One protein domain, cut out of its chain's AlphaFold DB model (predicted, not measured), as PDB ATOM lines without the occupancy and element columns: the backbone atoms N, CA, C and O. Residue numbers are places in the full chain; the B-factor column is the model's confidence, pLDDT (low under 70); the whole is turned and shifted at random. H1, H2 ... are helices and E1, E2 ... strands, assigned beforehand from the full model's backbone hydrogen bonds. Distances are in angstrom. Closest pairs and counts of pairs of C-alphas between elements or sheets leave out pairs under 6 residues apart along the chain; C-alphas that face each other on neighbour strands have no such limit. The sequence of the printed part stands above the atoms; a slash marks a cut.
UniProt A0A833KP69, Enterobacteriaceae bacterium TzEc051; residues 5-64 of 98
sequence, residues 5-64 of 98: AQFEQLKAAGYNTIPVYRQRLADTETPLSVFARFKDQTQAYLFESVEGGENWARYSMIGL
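This is residues 5 to 64 of the 98 residues of a protein of Enterobacteriaceae bacterium TzEc051 (UniProt A0A833KP69). With little regular structure, a small hairpin of E1 and E2 has H2 packed on it, while H1 sits far off at the other end of a long link. The 60 printed residues run H1, H2, E1, E2, mixed in class, with 22 in named elements; the sheet E1 - E2 is antiparallel. The whole is only just extended, close to loose, with a radius of gyration of the C-alphas of 15.9 A and spans of 44 by 31 by 23 A.

Find E1, residues 45 to 47, 6.7 A, and E2, residues 61 to 63, 6.6 A, ending at C-alpha 63 (18.148, -14.884, -14.581). H2, residues 31 to 38, runs 11.6 A. H1, residues 5 to 12, runs 10.6 A from C-alpha 5 (20.185, -28.086, 8.223).

In the hairpin, N 47 and O 61 are 2.8 A apart, within hydrogen-bond range. The closest C-alphas of H2 and E2, Phe 35 and Ile 62, are 6.7 A apart. H1 is apart from H2, E1 and E2. Every O i to N i+4 pair is within range in H1; H2 has 2 of 4.

The printed part has no cut; links H1 to H2 and E1 to E2 are long. Residues 52 to 56 are under 70 in pLDDT.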
ATOM      1  N   ALA A   5      19.142 -28.115   7.200       98.12
ATOM      2  CA  ALA A   5      20.185 -28.086   8.223       98.12
ATOM      3  C   ALA A   5      21.406 -27.251   7.791       98.12
ATOM      4  O   ALA A   5      21.923 -26.467   8.582       98.12
ATOM      5  N   GLN A   6      21.835 -27.374   6.528       97.56
ATOM      6  CA  GLN A   6      22.924 -26.558   5.975       97.56
ATOM      7  C   GLN A   6      22.549 -25.074   5.914       97.56
ATOM      8  O   GLN A   6      23.374 -24.222   6.234       97.56
ATOM      9  N   PHE A   7      21.312 -24.766   5.520       98.19
ATOM     10  CA  PHE A   7      20.816 -23.394   5.480       98.19
ATOM     11  C   PHE A   7      20.821 -22.754   6.875       98.19
ATOM     12  O   PHE A   7      21.388 -21.675   7.042       98.19
ATOM     13  N   GLU A   8      20.266 -23.428   7.888       98.12
ATOM     14  CA  GLU A   8      20.241 -22.916   9.266       98.12
ATOM     15  C   GLU A   8      21.650 -22.754   9.850       98.12
ATOM     16  O   GLU A   8      21.921 -21.773  10.539       98.12
ATOM     17  N   GLN A   9      22.579 -23.659   9.525       98.19
ATOM     18  CA  GLN A   9      23.977 -23.531   9.940       98.19
ATOM     19  C   GLN A   9      24.644 -22.283   9.342       98.19
ATOM     20  O   GLN A   9      25.318 -21.543  10.058       98.19
ATOM     21  N   LEU A  10      24.458 -22.029   8.042       98.06
ATOM     22  CA  LEU A  10      24.997 -20.837   7.382       98.06
ATOM     23  C   LEU A  10      24.346 -19.559   7.928       98.06
ATOM     24  O   LEU A  10      25.028 -18.576   8.209       98.06
ATOM     25  N   LYS A  11      23.037 -19.582   8.171       98.00
ATOM     26  CA  LYS A  11      22.331 -18.462   8.796       98.00
ATOM     27  C   LYS A  11      22.880 -18.157  10.193       98.00
ATOM     28  O   LYS A  11      23.170 -17.001  10.491       98.00
ATOM     29  N   ALA A  12      23.082 -19.178  11.028       98.25
ATOM     30  CA  ALA A  12      23.670 -19.025  12.360       98.25
ATOM     31  C   ALA A  12      25.124 -18.521  12.319       98.25
ATOM     32  O   ALA A  12      25.557 -17.828  13.235       98.25
ATOM     33  N   ALA A  13      25.862 -18.819  11.245       98.06
ATOM     34  CA  ALA A  13      27.202 -18.290  11.000       98.06
ATOM     35  C   ALA A  13      27.220 -16.822  10.513       98.06
ATOM     36  O   ALA A  13      28.298 -16.267  10.314       98.06
ATOM     37  N   GLY A  14      26.055 -16.184  10.333       98.12
ATOM     38  CA  GLY A  14      25.940 -14.762   9.995       98.12
ATOM     39  C   GLY A  14      25.914 -14.442   8.497       98.12
ATOM     40  O   GLY A  14      25.995 -13.270   8.134       98.12
ATOM     41  N   TYR A  15      25.788 -15.439   7.614       98.12
ATOM     42  CA  TYR A  15      25.655 -15.186   6.175       98.12
ATOM     43  C   TYR A  15      24.292 -14.552   5.852       98.12
ATOM     44  O   TYR A  15      23.245 -15.078   6.225       98.12
ATOM     45  N   ASN A  16      24.303 -13.435   5.119       95.81
ATOM     46  CA  ASN A  16      23.096 -12.702   4.710       95.81
ATOM     47  C   ASN A  16      22.534 -13.146   3.346       95.81
ATOM     48  O   ASN A  16      21.390 -12.837   3.026       95.81
ATOM     49  N   THR A  17      23.321 -13.890   2.564       95.12
ATOM     50  CA  THR A  17      22.952 -14.407   1.241       95.12
ATOM     51  C   THR A  17      23.330 -15.879   1.168       95.12
ATOM     52  O   THR A  17      24.511 -16.223   1.173       95.12
ATOM     53  N   ILE A  18      22.331 -16.764   1.125       97.25
ATOM     54  CA  ILE A  18      22.536 -18.216   1.149       97.25
ATOM     55  C   ILE A  18      21.825 -18.839  -0.060       97.25
ATOM     56  O   ILE A  18      20.593 -18.831  -0.105       97.25
ATOM     57  N   PRO A  19      22.554 -19.400  -1.042       95.88
ATOM     58  CA  PRO A  19      21.936 -19.993  -2.219       95.88
ATOM     59  C   PRO A  19      21.244 -21.320  -1.881       95.88
ATOM     60  O   PRO A  19      21.850 -22.263  -1.360       95.88
ATOM     61  N   VAL A  20      19.971 -21.425  -2.254       96.56
ATOM     62  CA  VAL A  20      19.219 -22.684  -2.244       96.56
ATOM     63  C   VAL A  20      19.148 -23.196  -3.672       96.56
ATOM     64  O   VAL A  20      18.507 -22.595  -4.526       96.56
ATOM     65  N   TYR A  21      19.826 -24.308  -3.942       96.38
ATOM     66  CA  TYR A  21      19.930 -24.835  -5.301       96.38
ATOM     67  C   TYR A  21      19.615 -26.324  -5.359       96.38
ATOM     68  O   TYR A  21      19.771 -27.062  -4.382       96.38
ATOM     69  N   ARG A  22      19.251 -26.792  -6.553       96.06
ATOM     70  CA  ARG A  22      19.218 -28.212  -6.910       96.06
ATOM     71  C   ARG A  22      19.879 -28.416  -8.265       96.06
ATOM     72  O   ARG A  22      19.850 -27.525  -9.101       96.06
ATOM     73  N   GLN A  23      20.413 -29.611  -8.487       95.19
ATOM     74  CA  GLN A  23      20.973 -30.003  -9.776       95.19
ATOM     75  C   GLN A  23      20.003 -30.941 -10.501       95.19
ATOM     76  O   GLN A  23      19.302 -31.736  -9.866       95.19
ATOM     77  N   ARG A  24      19.944 -30.823 -11.827       93.88
ATOM     78  CA  ARG A  24      19.151 -31.667 -12.726       93.88
ATOM     79  C   ARG A  24      20.018 -32.086 -13.911       93.88
ATOM     80  O   ARG A  24      20.931 -31.352 -14.274       93.88
ATOM     81  N   LEU A  25      19.734 -33.260 -14.476       96.00
ATOM     82  CA  LEU A  25      20.275 -33.648 -15.775       96.00
ATOM     83  C   LEU A  25      19.521 -32.864 -16.857       96.00
ATOM     84  O   LEU A  25      18.300 -32.731 -16.770       96.00
ATOM     85  N   ALA A  26      20.262 -32.308 -17.807       94.56
ATOM     86  CA  ALA A  26      19.755 -31.472 -18.893       94.56
ATOM     87  C   ALA A  26      20.622 -31.682 -20.148       94.56
ATOM     88  O   ALA A  26      20.998 -30.741 -20.832       94.56
ATOM     89  N   ASP A  27      21.010 -32.931 -20.392       95.38
ATOM     90  CA  ASP A  27      21.873 -33.369 -21.493       95.38
ATOM     91  C   ASP A  27      21.242 -33.178 -22.879       95.38
ATOM     92  O   ASP A  27      21.958 -33.041 -23.868       95.38
ATOM     93  N   THR A  28      19.912 -33.119 -22.950       95.75
ATOM     94  CA  THR A  28      19.159 -32.802 -24.174       95.75
ATOM     95  C   THR A  28      18.819 -31.320 -24.322       95.75
ATOM     96  O   THR A  28      18.079 -30.954 -25.232       95.75
ATOM     97  N   GLU A  29      19.292 -30.468 -23.415       95.06
ATOM     98  CA  GLU A  29      18.982 -29.043 -23.412       95.06
ATOM     99  C   GLU A  29      20.187 -28.211 -23.839       95.06
ATOM    100  O   GLU A  29      21.334 -28.519 -23.522       95.06
ATOM    101  N   THR A  30      19.910 -27.092 -24.500       94.31
ATOM    102  CA  THR A  30      20.864 -25.997 -24.658       94.31
ATOM    103  C   THR A  30      20.451 -24.848 -23.739       94.31
ATOM    104  O   THR A  30      19.278 -24.739 -23.372       94.31
ATOM    105  N   PRO A  31      21.366 -23.941 -23.360       93.62
ATOM    106  CA  PRO A  31      20.982 -22.763 -22.583       93.62
ATOM    107  C   PRO A  31      19.830 -21.978 -23.224       93.62
ATOM    108  O   PRO A  31      18.890 -21.584 -22.535       93.62
ATOM    109  N   LEU A  32      19.838 -21.846 -24.555       94.12
ATOM    110  CA  LEU A  32      18.766 -21.197 -25.302       94.12
ATOM    111  C   LEU A  32      17.432 -21.961 -25.225       94.12
ATOM    112  O   LEU A  32      16.390 -21.327 -25.046       94.12
ATOM    113  N   SER A  33      17.431 -23.301 -25.320       95.75
ATOM    114  CA  SER A  33      16.191 -24.090 -25.196       95.75
ATOM    115  C   SER A  33      15.578 -23.977 -23.801       95.75
ATOM    116  O   SER A  33      14.353 -23.941 -23.663       95.75
ATOM    117  N   VAL A  34      16.417 -23.867 -22.767       95.62
ATOM    118  CA  VAL A  34      15.973 -23.605 -21.394       95.62
ATOM    119  C   VAL A  34      15.435 -22.183 -21.267       95.62
ATOM    120  O   VAL A  34      14.341 -22.003 -20.734       95.62
ATOM    121  N   PHE A  35      16.155 -21.182 -21.779       95.31
ATOM    122  CA  PHE A  35      15.752 -19.778 -21.697       95.31
ATOM    123  C   PHE A  35      14.408 -19.511 -22.383       95.31
ATOM    124  O   PHE A  35      13.556 -18.821 -21.826       95.31
ATOM    125  N   ALA A  36      14.157 -20.139 -23.536       94.69
ATOM    126  CA  ALA A  36      12.907 -20.000 -24.284       94.69
ATOM    127  C   ALA A  36      11.647 -20.386 -23.479       94.69
ATOM    128  O   ALA A  36      10.543 -19.944 -23.807       94.69
ATOM    129  N   ARG A  37      11.788 -21.175 -22.405       94.19
ATOM    130  CA  ARG A  37      10.686 -21.538 -21.493       94.19
ATOM    131  C   ARG A  37      10.206 -20.368 -20.637       94.19
ATOM    132  O   ARG A  37       9.102 -20.430 -20.112       94.19
ATOM    133  N   PHE A  38      11.013 -19.318 -20.511       91.69
ATOM    134  CA  PHE A  38      10.734 -18.128 -19.708       91.69
ATOM    135  C   PHE A  38      10.363 -16.914 -20.568       91.69
ATOM    136  O   PHE A  38      10.444 -15.789 -20.099       91.69
ATOM    137  N   LYS A  39       9.936 -17.121 -21.820       84.75
ATOM    138  CA  LYS A  39       9.594 -16.041 -22.766       84.75
ATOM    139  C   LYS A  39       8.543 -15.039 -22.259       84.75
ATOM    140  O   LYS A  39       8.500 -13.918 -22.747       84.75
ATOM    141  N   ASP A  40       7.695 -15.460 -21.322       87.81
ATOM    142  CA  ASP A  40       6.620 -14.634 -20.766       87.81
ATOM    143  C   ASP A  40       7.092 -13.823 -19.539       87.81
ATOM    144  O   ASP A  40       6.347 -12.994 -19.023       87.81
ATOM    145  N   GLN A  41       8.332 -14.037 -19.078       87.25
ATOM    146  CA  GLN A  41       8.946 -13.288 -17.983       87.25
ATOM    147  C   GLN A  41       9.577 -11.997 -18.513       87.25
ATOM    148  O   GLN A  41      10.535 -12.020 -19.287       87.25
ATOM    149  N   THR A  42       9.068 -10.852 -18.061       81.38
ATOM    150  CA  THR A  42       9.371  -9.521 -18.616       81.38
ATOM    151  C   THR A  42      10.827  -9.080 -18.458       81.38
ATOM    152  O   THR A  42      11.279  -8.200 -19.186       81.38
ATOM    153  N   GLN A  43      11.551  -9.647 -17.494       87.25
ATOM    154  CA  GLN A  43      12.917  -9.248 -17.133       87.25
ATOM    155  C   GLN A  43      13.894 -10.433 -17.133       87.25
ATOM    156  O   GLN A  43      14.995 -10.332 -16.588       87.25
ATOM    157  N   ALA A  44      13.512 -11.561 -17.736       92.56
ATOM    158  CA  ALA A  44      14.418 -12.690 -17.856       92.56
ATOM    159  C   ALA A  44      15.584 -12.360 -18.801       92.56
ATOM    160  O   ALA A  44      15.415 -11.699 -19.827       92.56
ATOM    161  N   TYR A  45      16.777 -12.846 -18.466       93.12
ATOM    162  CA  TYR A  45      17.994 -12.634 -19.245       93.12
ATOM    163  C   TYR A  45      18.820 -13.915 -19.351       93.12
ATOM    164  O   TYR A  45      18.785 -14.774 -18.468       93.12
ATOM    165  N   LEU A  46      19.583 -14.014 -20.438       94.19
ATOM    166  CA  LEU A  46      20.538 -15.080 -20.708       94.19
ATOM    167  C   LEU A  46      21.910 -14.448 -20.952       94.19
ATOM    168  O   LEU A  46      22.067 -13.639 -21.864       94.19
ATOM    169  N   PHE A  47      22.896 -14.834 -20.146       93.69
ATOM    170  CA  PHE A  47      24.299 -14.532 -20.391       93.69
ATOM    171  C   PHE A  47      25.017 -15.781 -20.877       93.69
ATOM    172  O   PHE A  47      25.020 -16.813 -20.201       93.69
ATOM    173  N   GLU A  48      25.654 -15.654 -22.034       91.75
ATOM    174  CA  GLU A  48      26.528 -16.668 -22.614       91.75
ATOM    175  C   GLU A  48      27.868 -16.017 -22.933       91.75
ATOM    176  O   GLU A  48      27.935 -14.829 -23.255       91.75
ATOM    177  N   SER A  49      28.943 -16.788 -22.814       86.69
ATOM    178  CA  SER A  49      30.292 -16.314 -23.105       86.69
ATOM    179  C   SER A  49      30.920 -17.172 -24.196       86.69
ATOM    180  O   SER A  49      30.745 -18.393 -24.224       86.69
ATOM    181  N   VAL A  50      31.656 -16.515 -25.091       78.00
ATOM    182  CA  VAL A  50      32.441 -17.151 -26.150       78.00
ATOM    183  C   VAL A  50      33.906 -16.832 -25.884       78.00
ATOM    184  O   VAL A  50      34.295 -15.667 -25.818       78.00
ATOM    185  N   GLU A  51      34.723 -17.867 -25.734       71.50
ATOM    186  CA  GLU A  51      36.155 -17.744 -25.497       71.50
ATOM    187  C   GLU A  51      36.911 -17.988 -26.811       71.50
ATOM    188  O   GLU A  51      36.753 -19.018 -27.469       71.50
ATOM    189  N   GLY A  52      37.706 -17.002 -27.242       65.88
ATOM    190  CA  GLY A  52      38.528 -17.110 -28.456       65.88
ATOM    191  C   GLY A  52      37.750 -17.214 -29.777       65.88
ATOM    192  O   GLY A  52      38.342 -17.570 -30.787       65.88
ATOM    193  N   GLY A  53      36.446 -16.919 -29.785       65.75
ATOM    194  CA  GLY A  53      35.596 -16.898 -30.986       65.75
ATOM    195  C   GLY A  53      35.065 -18.261 -31.447       65.75
ATOM    196  O   GLY A  53      34.118 -18.295 -32.229       65.75
ATOM    197  N   GLU A  54      35.620 -19.364 -30.942       64.38
ATOM    198  CA  GLU A  54      35.307 -20.717 -31.431       64.38
ATOM    199  C   GLU A  54      34.828 -21.669 -30.327       64.38
ATOM    200  O   GLU A  54      34.064 -22.594 -30.609       64.38
ATOM    201  N   ASN A  55      35.208 -21.432 -29.066       66.81
ATOM    202  CA  ASN A  55      34.814 -22.285 -27.947       66.81
ATOM    203  C   ASN A  55      33.776 -21.587 -27.069       66.81
ATOM    204  O   ASN A  55      33.978 -20.476 -26.581       66.81
ATOM    205  N   TRP A  56      32.654 -22.261 -26.845       67.19
ATOM    206  CA  TRP A  56      31.657 -21.812 -25.882       67.19
ATOM    207  C   TRP A  56      32.203 -21.989 -24.468       67.19
ATOM    208  O   TRP A  56      32.774 -23.034 -24.139       67.19
ATOM    209  N   ALA A  57      32.023 -20.974 -23.625       78.50
ATOM    210  CA  ALA A  57      32.391 -21.072 -22.224       78.50
ATOM    211  C   ALA A  57      31.600 -22.194 -21.533       78.50
ATOM    212  O   ALA A  57      30.484 -22.542 -21.919       78.50
ATOM    213  N   ARG A  58      32.165 -22.749 -20.455       86.31
ATOM    214  CA  ARG A  58      31.579 -23.895 -19.736       86.31
ATOM    215  C   ARG A  58      30.197 -23.615 -19.122       86.31
ATOM    216  O   ARG A  58      29.482 -24.562 -18.799       86.31
ATOM    217  N   TYR A  59      29.843 -22.348 -18.917       91.06
ATOM    218  CA  TYR A  59      28.631 -21.943 -18.213       91.06
ATOM    219  C   TYR A  59      27.862 -20.878 -18.995       91.06
ATOM    220  O   TYR A  59      28.451 -19.901 -19.453       91.06
ATOM    221  N   SER A  60      26.542 -21.041 -19.027       92.50
ATOM    222  CA  SER A  60      25.578 -19.986 -19.344       92.50
ATOM    223  C   SER A  60      24.743 -19.698 -18.096       92.50
ATOM    224  O   SER A  60      24.517 -20.587 -17.268       92.50
ATOM    225  N   MET A  61      24.297 -18.456 -17.936       95.06
ATOM    226  CA  MET A  61      23.547 -18.000 -16.763       95.06
ATOM    227  C   MET A  61      22.187 -17.480 -17.209       95.06
ATOM    228  O   MET A  61      22.111 -16.616 -18.078       95.06
ATOM    229  N   ILE A  62      21.119 -17.993 -16.603       94.75
ATOM    230  CA  ILE A  62      19.755 -17.508 -16.823       94.75
ATOM    231  C   ILE A  62      19.277 -16.845 -15.538       94.75
ATOM    232  O   ILE A  62      19.254 -17.484 -14.485       94.75
ATOM    233  N   GLY A  63      18.880 -15.580 -15.632       93.75
ATOM    234  CA  GLY A  63      18.148 -14.884 -14.581       93.75
ATOM    235  C   GLY A  63      16.686 -14.717 -14.966       93.75
ATOM    236  O   GLY A  63      16.373 -14.518 -16.135       93.75
ATOM    237  N   LEU A  64      15.787 -14.801 -13.984       90.81
ATOM    238  CA  LEU A  64      14.339 -14.675 -14.208       90.81
ATOM    239  C   LEU A  64      13.821 -13.240 -14.047       90.81
ATOM    240  O   LEU A  64      12.691 -12.957 -14.421       90.81
TER     241      LEU A  64